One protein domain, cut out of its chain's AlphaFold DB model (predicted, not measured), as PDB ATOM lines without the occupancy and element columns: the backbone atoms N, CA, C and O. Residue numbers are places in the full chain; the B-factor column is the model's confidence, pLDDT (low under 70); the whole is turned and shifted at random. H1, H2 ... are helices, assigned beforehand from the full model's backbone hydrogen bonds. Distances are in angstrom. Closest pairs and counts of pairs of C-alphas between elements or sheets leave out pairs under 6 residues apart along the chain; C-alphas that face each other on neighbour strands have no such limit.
ATOM      1  N   TYR A   4      94.914 132.158 169.621       93.31
ATOM      2  CA  TYR A   4      96.374 132.178 169.758       93.31
ATOM      3  C   TYR A   4      97.052 133.033 168.676       93.31
ATOM      4  O   TYR A   4      96.478 133.260 167.606       93.31
ATOM      5  N   THR A   5      98.265 133.531 168.936       93.94
ATOM      6  CA  THR A   5      99.111 134.148 167.900       93.94
ATOM      7  C   THR A   5      99.686 133.083 166.957       93.94
ATOM      8  O   THR A   5      99.939 131.957 167.382       93.94
ATOM      9  N   PRO A   6      99.918 133.408 165.674       92.75
ATOM     10  CA  PRO A   6     100.277 132.406 164.667       92.75
ATOM     11  C   PRO A   6     101.696 131.836 164.815       92.75
ATOM     12  O   PRO A   6     101.910 130.674 164.493       92.75
ATOM     13  N   ASN A   7     102.659 132.625 165.302       92.44
ATOM     14  CA  ASN A   7     104.074 132.230 165.278       92.44
ATOM     15  C   ASN A   7     104.499 131.432 166.515       92.44
ATOM     16  O   ASN A   7     105.236 130.460 166.401       92.44
ATOM     17  N   TYR A   8     104.036 131.850 167.693       93.38
ATOM     18  CA  TYR A   8     104.486 131.291 168.973       93.38
ATOM     19  C   TYR A   8     103.336 130.813 169.856       93.38
ATOM     20  O   TYR A   8     103.552 130.524 171.024       93.38
ATOM     21  N   GLN A   9     102.122 130.732 169.301       93.75
ATOM     22  CA  GLN A   9     100.936 130.251 170.009       93.75
ATOM     23  C   GLN A   9     100.722 130.964 171.352       93.75
ATOM     24  O   GLN A   9     100.398 130.344 172.359       93.75
ATOM     25  N   LEU A  10     100.896 132.288 171.370       93.94
ATOM     26  CA  LEU A  10     100.628 133.089 172.563       93.94
ATOM     27  C   LEU A  10      99.115 133.244 172.720       93.94
ATOM     28  O   LEU A  10      98.447 133.646 171.764       93.94
ATOM     29  N   LYS A  11      98.572 132.948 173.901       92.06
ATOM     30  CA  LYS A  11      97.149 133.127 174.214       92.06
ATOM     31  C   LYS A  11      96.758 134.595 174.082       92.06
ATOM     32  O   LYS A  11      97.399 135.470 174.658       92.06
ATOM     33  N   LYS A  12      95.709 134.879 173.318       87.69
ATOM     34  CA  LYS A  12      95.161 136.229 173.161       87.69
ATOM     35  C   LYS A  12      94.028 136.430 174.170       87.69
ATOM     36  O   LYS A  12      93.165 135.559 174.224       87.69
ATOM     37  N   PRO A  13      93.970 137.566 174.883       83.94
ATOM     38  CA  PRO A  13      92.814 137.873 175.720       83.94
ATOM     39  C   PRO A  13      91.557 138.052 174.851       83.94
ATOM     40  O   PRO A  13      91.619 138.714 173.805       83.94
ATOM     41  N   GLU A  14      90.423 137.471 175.258       80.00
ATOM     42  CA  GLU A  14      89.121 137.749 174.642       80.00
ATOM     43  C   GLU A  14      88.471 138.983 175.301       80.00
ATOM     44  O   GLU A  14      88.624 139.230 176.494       80.00
ATOM     45  N   GLY A  15      87.758 139.813 174.524       75.06
ATOM     46  CA  GLY A  15      87.227 141.109 174.996       75.06
ATOM     47  C   GLY A  15      86.137 141.025 176.076       75.06
ATOM     48  O   GLY A  15      85.649 142.054 176.532       75.06
ATOM     49  N   GLU A  22      98.002 133.739 184.836       88.50
ATOM     50  CA  GLU A  22      98.663 132.492 184.428       88.50
ATOM     51  C   GLU A  22      98.883 132.435 182.913       88.50
ATOM     52  O   GLU A  22      99.960 132.057 182.453       88.50
ATOM     53  N   ASP A  23      97.894 132.875 182.130       90.31
ATOM     54  CA  ASP A  23      98.009 132.940 180.671       90.31
ATOM     55  C   ASP A  23      99.032 133.990 180.228       90.31
ATOM     56  O   ASP A  23      99.778 133.770 179.272       90.31
ATOM     57  N   GLN A  24      99.102 135.122 180.938       91.38
ATOM     58  CA  GLN A  24     100.147 136.110 180.702       91.38
ATOM     59  C   GLN A  24     101.528 135.542 181.034       91.38
ATOM     60  O   GLN A  24     102.421 135.650 180.198       91.38
ATOM     61  N   ASN A  25     101.710 134.941 182.212       93.56
ATOM     62  CA  ASN A  25     102.992 134.365 182.618       93.56
ATOM     63  C   ASN A  25     103.453 133.303 181.613       93.56
ATOM     64  O   ASN A  25     104.575 133.382 181.128       93.56
ATOM     65  N   GLY A  26     102.558 132.409 181.181       94.44
ATOM     66  CA  GLY A  26     102.876 131.418 180.149       94.44
ATOM     67  C   GLY A  26     103.269 132.046 178.805       94.44
ATOM     68  O   GLY A  26     104.217 131.597 178.163       94.44
ATOM     69  N   ASN A  27     102.600 133.123 178.379       94.81
ATOM     70  CA  ASN A  27     103.018 133.870 177.190       94.81
ATOM     71  C   ASN A  27     104.388 134.538 177.368       94.81
ATOM     72  O   ASN A  27     105.173 134.562 176.421       94.81
ATOM     73  N   MET A  28     104.665 135.095 178.549       95.75
ATOM     74  CA  MET A  28     105.943 135.736 178.860       95.75
ATOM     75  C   MET A  28     107.090 134.724 178.885       95.75
ATOM     76  O   MET A  28     108.134 135.018 178.314       95.75
ATOM     77  N   ASP A  29     106.872 133.521 179.421       96.12
ATOM     78  CA  ASP A  29     107.846 132.423 179.392       96.12
ATOM     79  C   ASP A  29     108.165 131.989 177.952       96.12
ATOM     80  O   ASP A  29     109.326 131.795 177.586       96.12
ATOM     81  N   ILE A  30     107.142 131.885 177.089       95.81
ATOM     82  CA  ILE A  30     107.335 131.574 175.662       95.81
ATOM     83  C   ILE A  30     108.123 132.691 174.967       95.81
ATOM     84  O   ILE A  30     109.043 132.403 174.198       95.81
ATOM     85  N   ILE A  31     107.769 133.957 175.210       95.75
ATOM     86  CA  ILE A  31     108.469 135.110 174.626       95.75
ATOM     87  C   ILE A  31     109.935 135.119 175.064       95.75
ATOM     88  O   ILE A  31     110.803 135.260 174.204       95.75
ATOM     89  N   ASP A  32     110.214 134.935 176.355       96.00
ATOM     90  CA  ASP A  32     111.572 134.906 176.901       96.00
ATOM     91  C   ASP A  32     112.396 133.763 176.288       96.00
ATOM     92  O   ASP A  32     113.468 133.995 175.720       96.00
ATOM     93  N   SER A  33     111.836 132.548 176.249       95.88
ATOM     94  CA  SER A  33     112.477 131.385 175.627       95.88
ATOM     95  C   SER A  33     112.794 131.616 174.147       95.88
ATOM     96  O   SER A  33     113.889 131.284 173.685       95.88
ATOM     97  N   LYS A  34     111.860 132.182 173.373       96.00
ATOM     98  CA  LYS A  34     112.066 132.431 171.937       96.00
ATOM     99  C   LYS A  34     113.004 133.597 171.667       96.00
ATOM    100  O   LYS A  34     113.759 133.556 170.694       96.00
ATOM    101  N   LEU A  35     113.018 134.597 172.539       95.44
ATOM    102  CA  LEU A  35     113.986 135.681 172.486       95.44
ATOM    103  C   LEU A  35     115.408 135.164 172.777       95.44
ATOM    104  O   LEU A  35     116.342 135.518 172.055       95.44
ATOM    105  N   ALA A  36     115.571 134.259 173.747       95.19
ATOM    106  CA  ALA A  36     116.843 133.594 174.036       95.19
ATOM    107  C   ALA A  36     117.333 132.704 172.873       95.19
ATOM    108  O   ALA A  36     118.514 132.761 172.501       95.19
ATOM    109  N   GLU A  37     116.440 131.927 172.244       95.56
ATOM    110  CA  GLU A  37     116.746 131.152 171.028       95.56
ATOM    111  C   GLU A  37     117.221 132.062 169.881       95.56
ATOM    112  O   GLU A  37     118.232 131.770 169.234       95.56
ATOM    113  N   LEU A  38     116.542 133.197 169.654       95.38
ATOM    114  CA  LEU A  38     116.918 134.178 168.633       95.38
ATOM    115  C   LEU A  38     118.317 134.756 168.889       95.38
ATOM    116  O   LEU A  38     119.148 134.766 167.978       95.38
ATOM    117  N   PHE A  39     118.611 135.196 170.117       93.38
ATOM    118  CA  PHE A  39     119.936 135.717 170.470       93.38
ATOM    119  C   PHE A  39     121.038 134.665 170.305       93.38
ATOM    120  O   PHE A  39     122.113 134.983 169.787       93.38
ATOM    121  N   THR A  40     120.758 133.412 170.671       94.69
ATOM    122  CA  THR A  40     121.682 132.285 170.484       94.69
ATOM    123  C   THR A  40     121.959 132.040 168.999       94.69
ATOM    124  O   THR A  40     123.116 131.941 168.593       94.69
ATOM    125  N   SER A  41     120.915 132.015 168.164       95.38
ATOM    126  CA  SER A  41     121.040 131.840 166.711       95.38
ATOM    127  C   SER A  41     121.852 132.968 166.061       95.38
ATOM    128  O   SER A  41     122.792 132.709 165.305       95.38
ATOM    129  N   VAL A  42     121.579 134.227 166.429       95.38
ATOM    130  CA  VAL A  42     122.351 135.392 165.964       95.38
ATOM    131  C   VAL A  42     123.812 135.303 166.419       95.38
ATOM    132  O   VAL A  42     124.717 135.581 165.633       95.38
ATOM    133  N   GLY A  43     124.075 134.885 167.659       93.50
ATOM    134  CA  GLY A  43     125.430 134.646 168.164       93.50
ATOM    135  C   GLY A  43     126.184 133.585 167.357       93.50
ATOM    136  O   GLY A  43     127.313 133.827 166.922       93.50
ATOM    137  N   ASN A  44     125.535 132.451 167.085       94.31
ATOM    138  CA  ASN A  44     126.089 131.366 166.275       94.31
ATOM    139  C   ASN A  44     126.410 131.828 164.845       94.31
ATOM    140  O   ASN A  44     127.520 131.591 164.367       94.31
ATOM    141  N   GLY A  45     125.497 132.556 164.194       95.75
ATOM    142  CA  GLY A  45     125.721 133.109 162.855       95.75
ATOM    143  C   GLY A  45     126.894 134.094 162.809       95.75
ATOM    144  O   GLY A  45     127.756 134.005 161.933       95.75
ATOM    145  N   LYS A  46     127.005 134.989 163.798       95.75
ATOM    146  CA  LYS A  46     128.144 135.919 163.907       95.75
ATOM    147  C   LYS A  46     129.474 135.181 164.102       95.75
ATOM    148  O   LYS A  46     130.472 135.553 163.486       95.75
ATOM    149  N   ASN A  47     129.491 134.104 164.889       93.94
ATOM    150  CA  ASN A  47     130.676 133.258 165.061       93.94
ATOM    151  C   ASN A  47     131.060 132.502 163.778       93.94
ATOM    152  O   ASN A  47     132.251 132.370 163.481       93.94
ATOM    153  N   GLN A  48     130.085 132.051 162.984       95.75
ATOM    154  CA  GLN A  48     130.348 131.448 161.674       95.75
ATOM    155  C   GLN A  48     130.985 132.457 160.711       95.75
ATOM    156  O   GLN A  48     132.016 132.160 160.108       95.75
ATOM    157  N   VAL A  49     130.434 133.673 160.624       96.31
ATOM    158  CA  VAL A  49     130.989 134.745 159.779       96.31
ATOM    159  C   VAL A  49     132.400 135.127 160.230       96.31
ATOM    160  O   VAL A  49     133.300 135.215 159.398       96.31
ATOM    161  N   LYS A  50     132.637 135.271 161.541       95.62
ATOM    162  CA  LYS A  50     133.981 135.488 162.100       95.62
ATOM    163  C   LYS A  50     134.963 134.415 161.631       95.62
ATOM    164  O   LYS A  50     136.056 134.731 161.167       95.62
ATOM    165  N   THR A  51     134.572 133.152 161.769       95.00
ATOM    166  CA  THR A  51     135.413 132.010 161.397       95.00
ATOM    167  C   THR A  51     135.748 132.048 159.908       95.00
ATOM    168  O   THR A  51     136.903 131.856 159.539       95.00
ATOM    169  N   ALA A  52     134.773 132.380 159.057       96.06
ATOM    170  CA  ALA A  52     134.986 132.535 157.622       96.06
ATOM    171  C   ALA A  52     135.949 133.689 157.284       96.06
ATOM    172  O   ALA A  52     136.820 133.518 156.434       96.06
ATOM    173  N   ILE A  53     135.839 134.835 157.967       95.94
ATOM    174  CA  ILE A  53     136.754 135.976 157.794       95.94
ATOM    175  C   ILE A  53     138.194 135.570 158.118       95.94
ATOM    176  O   ILE A  53     139.092 135.800 157.311       95.94
ATOM    177  N   ILE A  54     138.406 134.928 159.272       92.75
ATOM    178  CA  ILE A  54     139.738 134.486 159.709       92.75
ATOM    179  C   ILE A  54     140.298 133.433 158.750       92.75
ATOM    180  O   ILE A  54     141.458 133.516 158.353       92.75
ATOM    181  N   ALA A  55     139.471 132.485 158.303       93.81
ATOM    182  CA  ALA A  55     139.870 131.485 157.314       93.81
ATOM    183  C   ALA A  55     140.267 132.103 155.959       93.81
ATOM    184  O   ALA A  55     141.050 131.514 155.217       93.81
ATOM    185  N   LYS A  56     139.752 133.295 155.632       92.06
ATOM    186  CA  LYS A  56     140.153 134.085 154.458       92.06
ATOM    187  C   LYS A  56     141.326 135.035 154.730       92.06
ATOM    188  O   LYS A  56     141.676 135.810 153.847       92.06
ATOM    189  N   GLY A  57     141.953 134.962 155.905       89.00
ATOM    190  CA  GLY A  57     143.114 135.773 156.277       89.00
ATOM    191  C   GLY A  57     142.780 137.174 156.800       89.00
ATOM    192  O   GLY A  57     143.690 137.978 156.969       89.00
ATOM    193  N   GLY A  58     141.503 137.481 157.050       92.50
ATOM    194  CA  GLY A  58     141.095 138.704 157.741       92.50
ATOM    195  C   GLY A  58     141.212 138.585 159.265       92.50
ATOM    196  O   GLY A  58     141.409 137.509 159.826       92.50
ATOM    197  N   THR A  59     141.032 139.699 159.965       94.00
ATOM    198  CA  THR A  59     141.104 139.813 161.426       94.00
ATOM    199  C   THR A  59     139.793 140.343 161.995       94.00
ATOM    200  O   THR A  59     139.323 141.390 161.567       94.00
ATOM    201  N   VAL A  60     139.221 139.687 163.008       94.94
ATOM    202  CA  VAL A  60     138.039 140.197 163.732       94.94
ATOM    203  C   VAL A  60     138.450 140.563 165.156       94.94
ATOM    204  O   VAL A  60     138.654 139.679 165.987       94.94
ATOM    205  N   ALA A  61     138.598 141.861 165.425       89.69
ATOM    206  CA  ALA A  61     138.920 142.385 166.752       89.69
ATOM    207  C   ALA A  61     137.690 142.379 167.688       89.69
ATOM    208  O   ALA A  61     136.552 142.325 167.222       89.69
ATOM    209  N   GLY A  62     137.930 142.434 169.003       86.69
ATOM    210  CA  GLY A  62     136.885 142.481 170.036       86.69
ATOM    211  C   GLY A  62     136.673 141.165 170.791       86.69
ATOM    212  O   GLY A  62     137.397 140.187 170.594       86.69
ATOM    213  N   THR A  63     135.673 141.142 171.677       84.69
ATOM    214  CA  THR A  63     135.316 139.969 172.497       84.69
ATOM    215  C   THR A  63     133.957 139.408 172.084       84.69
ATOM    216  O   THR A  63     133.078 140.133 171.627       84.69
ATOM    217  N   SER A  64     133.797 138.087 172.183       84.06
ATOM    218  CA  SER A  64     132.544 137.425 171.808       84.06
ATOM    219  C   SER A  64     131.430 137.758 172.816       84.06
ATOM    220  O   SER A  64     131.710 137.726 174.016       84.06
ATOM    221  N   PRO A  65     130.180 138.014 172.375       87.25
ATOM    222  CA  PRO A  65     129.698 137.951 170.992       87.25
ATOM    223  C   PRO A  65     130.010 139.221 170.181       87.25
ATOM    224  O   PRO A  65     129.562 140.308 170.528       87.25
ATOM    225  N   HIS A  66     130.672 139.064 169.030       92.88
ATOM    226  CA  HIS A  66     131.033 140.192 168.156       92.88
ATOM    227  C   HIS A  66     129.803 140.942 167.628       92.88
ATOM    228  O   HIS A  66     128.758 140.342 167.381       92.88
ATOM    229  N   SER A  67     129.913 142.248 167.414       94.00
ATOM    230  CA  SER A  67     128.939 143.066 166.690       94.00
ATOM    231  C   SER A  67     129.035 142.841 165.175       94.00
ATOM    232  O   SER A  67     130.063 142.409 164.653       94.00
ATOM    233  N   PHE A  68     127.980 143.179 164.429       95.50
ATOM    234  CA  PHE A  68     128.050 143.151 162.963       95.50
ATOM    235  C   PHE A  68     129.091 144.133 162.407       95.50
ATOM    236  O   PHE A  68     129.714 143.833 161.393       95.50
ATOM    237  N   GLN A  69     129.347 145.258 163.088       95.44
ATOM    238  CA  GLN A  69     130.373 146.215 162.669       95.44
ATOM    239  C   GLN A  69     131.789 145.632 162.781       95.44
ATOM    240  O   GLN A  69     132.600 145.823 161.878       95.44
ATOM    241  N   GLU A  70     132.086 144.877 163.844       95.94
ATOM    242  CA  GLU A  70     133.371 144.172 163.982       95.94
ATOM    243  C   GLU A  70     133.559 143.123 162.879       95.94
ATOM    244  O   GLU A  70     134.660 142.976 162.349       95.94
ATOM    245  N   LEU A  71     132.483 142.439 162.472       96.62
ATOM    246  CA  LEU A  71     132.519 141.508 161.342       96.62
ATOM    247  C   LEU A  71     132.738 142.230 160.005       96.62
ATOM    248  O   LEU A  71     133.543 141.766 159.207       96.62
ATOM    249  N   VAL A  72     132.091 143.376 159.765       95.62
ATOM    250  CA  VAL A  72     132.325 144.203 158.564       95.62
ATOM    251  C   VAL A  72     133.777 144.671 158.496       95.62
ATOM    252  O   VAL A  72     134.422 144.540 157.455       95.62
ATOM    253  N   ASN A  73     134.326 145.153 159.613       95.19
ATOM    254  CA  ASN A  73     135.735 145.534 159.697       95.19
ATOM    255  C   ASN A  73     136.645 144.335 159.400       95.19
ATOM    256  O   ASN A  73     137.631 144.469 158.676       95.19
ATOM    257  N   GLY A  74     136.275 143.151 159.891       95.38
ATOM    258  CA  GLY A  74     136.986 141.922 159.582       95.38
ATOM    259  C   GLY A  74     136.939 141.539 158.108       95.38
ATOM    260  O   GLY A  74     137.981 141.214 157.544       95.38
ATOM    261  N   VAL A  75     135.789 141.652 157.444       94.44
ATOM    262  CA  VAL A  75     135.695 141.453 155.988       94.44
ATOM    263  C   VAL A  75     136.609 142.433 155.244       94.44
ATOM    264  O   VAL A  75     137.340 142.025 154.347       94.44
ATOM    265  N   ASN A  76     136.633 143.704 155.650       91.50
ATOM    266  CA  ASN A  76     137.475 144.730 155.021       91.50
ATOM    267  C   ASN A  76     138.980 144.516 155.244       91.50
ATOM    268  O   ASN A  76     139.785 145.020 154.468       91.50
TER     269      ASN A  76
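This is residues 4 to 15 and 22 to 76 of the 444 residues of an uncharacterized protein of Brevibacillus formosus (UniProt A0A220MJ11). One long helix, H1, makes the length of a rod; beyond its last residue the chain folds back through a loop, residues 56 to 67, and a short helix, H2, packs side by side on the last part of H1. Residues 4 to 15, a stretch with no named element, lie toward the other end of the rod, where H1 begins. The printed part has 67 residues with two named helices, H1 then H2, and no named strand; its class is all helix. It is extended, with a radius of gyration of the C-alphas of 18.1 A and spans of 58 by 20 by 16 A.

Start at C-alpha 4, at (96.374, 132.178, 169.758), and go along residues 4 to 15 to the cut. Find C-alpha 22 at (98.663, 132.492, 184.428); from there H1, residues 22 to 55, runs 49.3 A to C-alpha 55 at (139.870, 131.485, 157.314). After the link, H2, residues 68 to 76, runs 12.4 A and ends with C-alpha 76 at (137.475, 144.730, 155.021).

Look at residues 46 to 54 of H1, for with these alone it touches H2. The closest C-alphas of the two helices are those of Ile 53 and Val 75, 5.9 A apart. Their lines stand at a shallow tilt of 13 degrees, and they run the same way. In H1 and H2 you will find every backbone O i to N i+4 pair within hydrogen-bond range.

The two C-alphas farthest apart are those of Gly 15 and Gly 57, at 59.2 A. Residues 16 to 21 are not printed, and C-alphas 15 and 22 are 17.1 A apart across this cut. The link from H1 to H2 is long, with 12 residues. The mean pLDDT of the printed part is 93.0, and no printed residue is under 70.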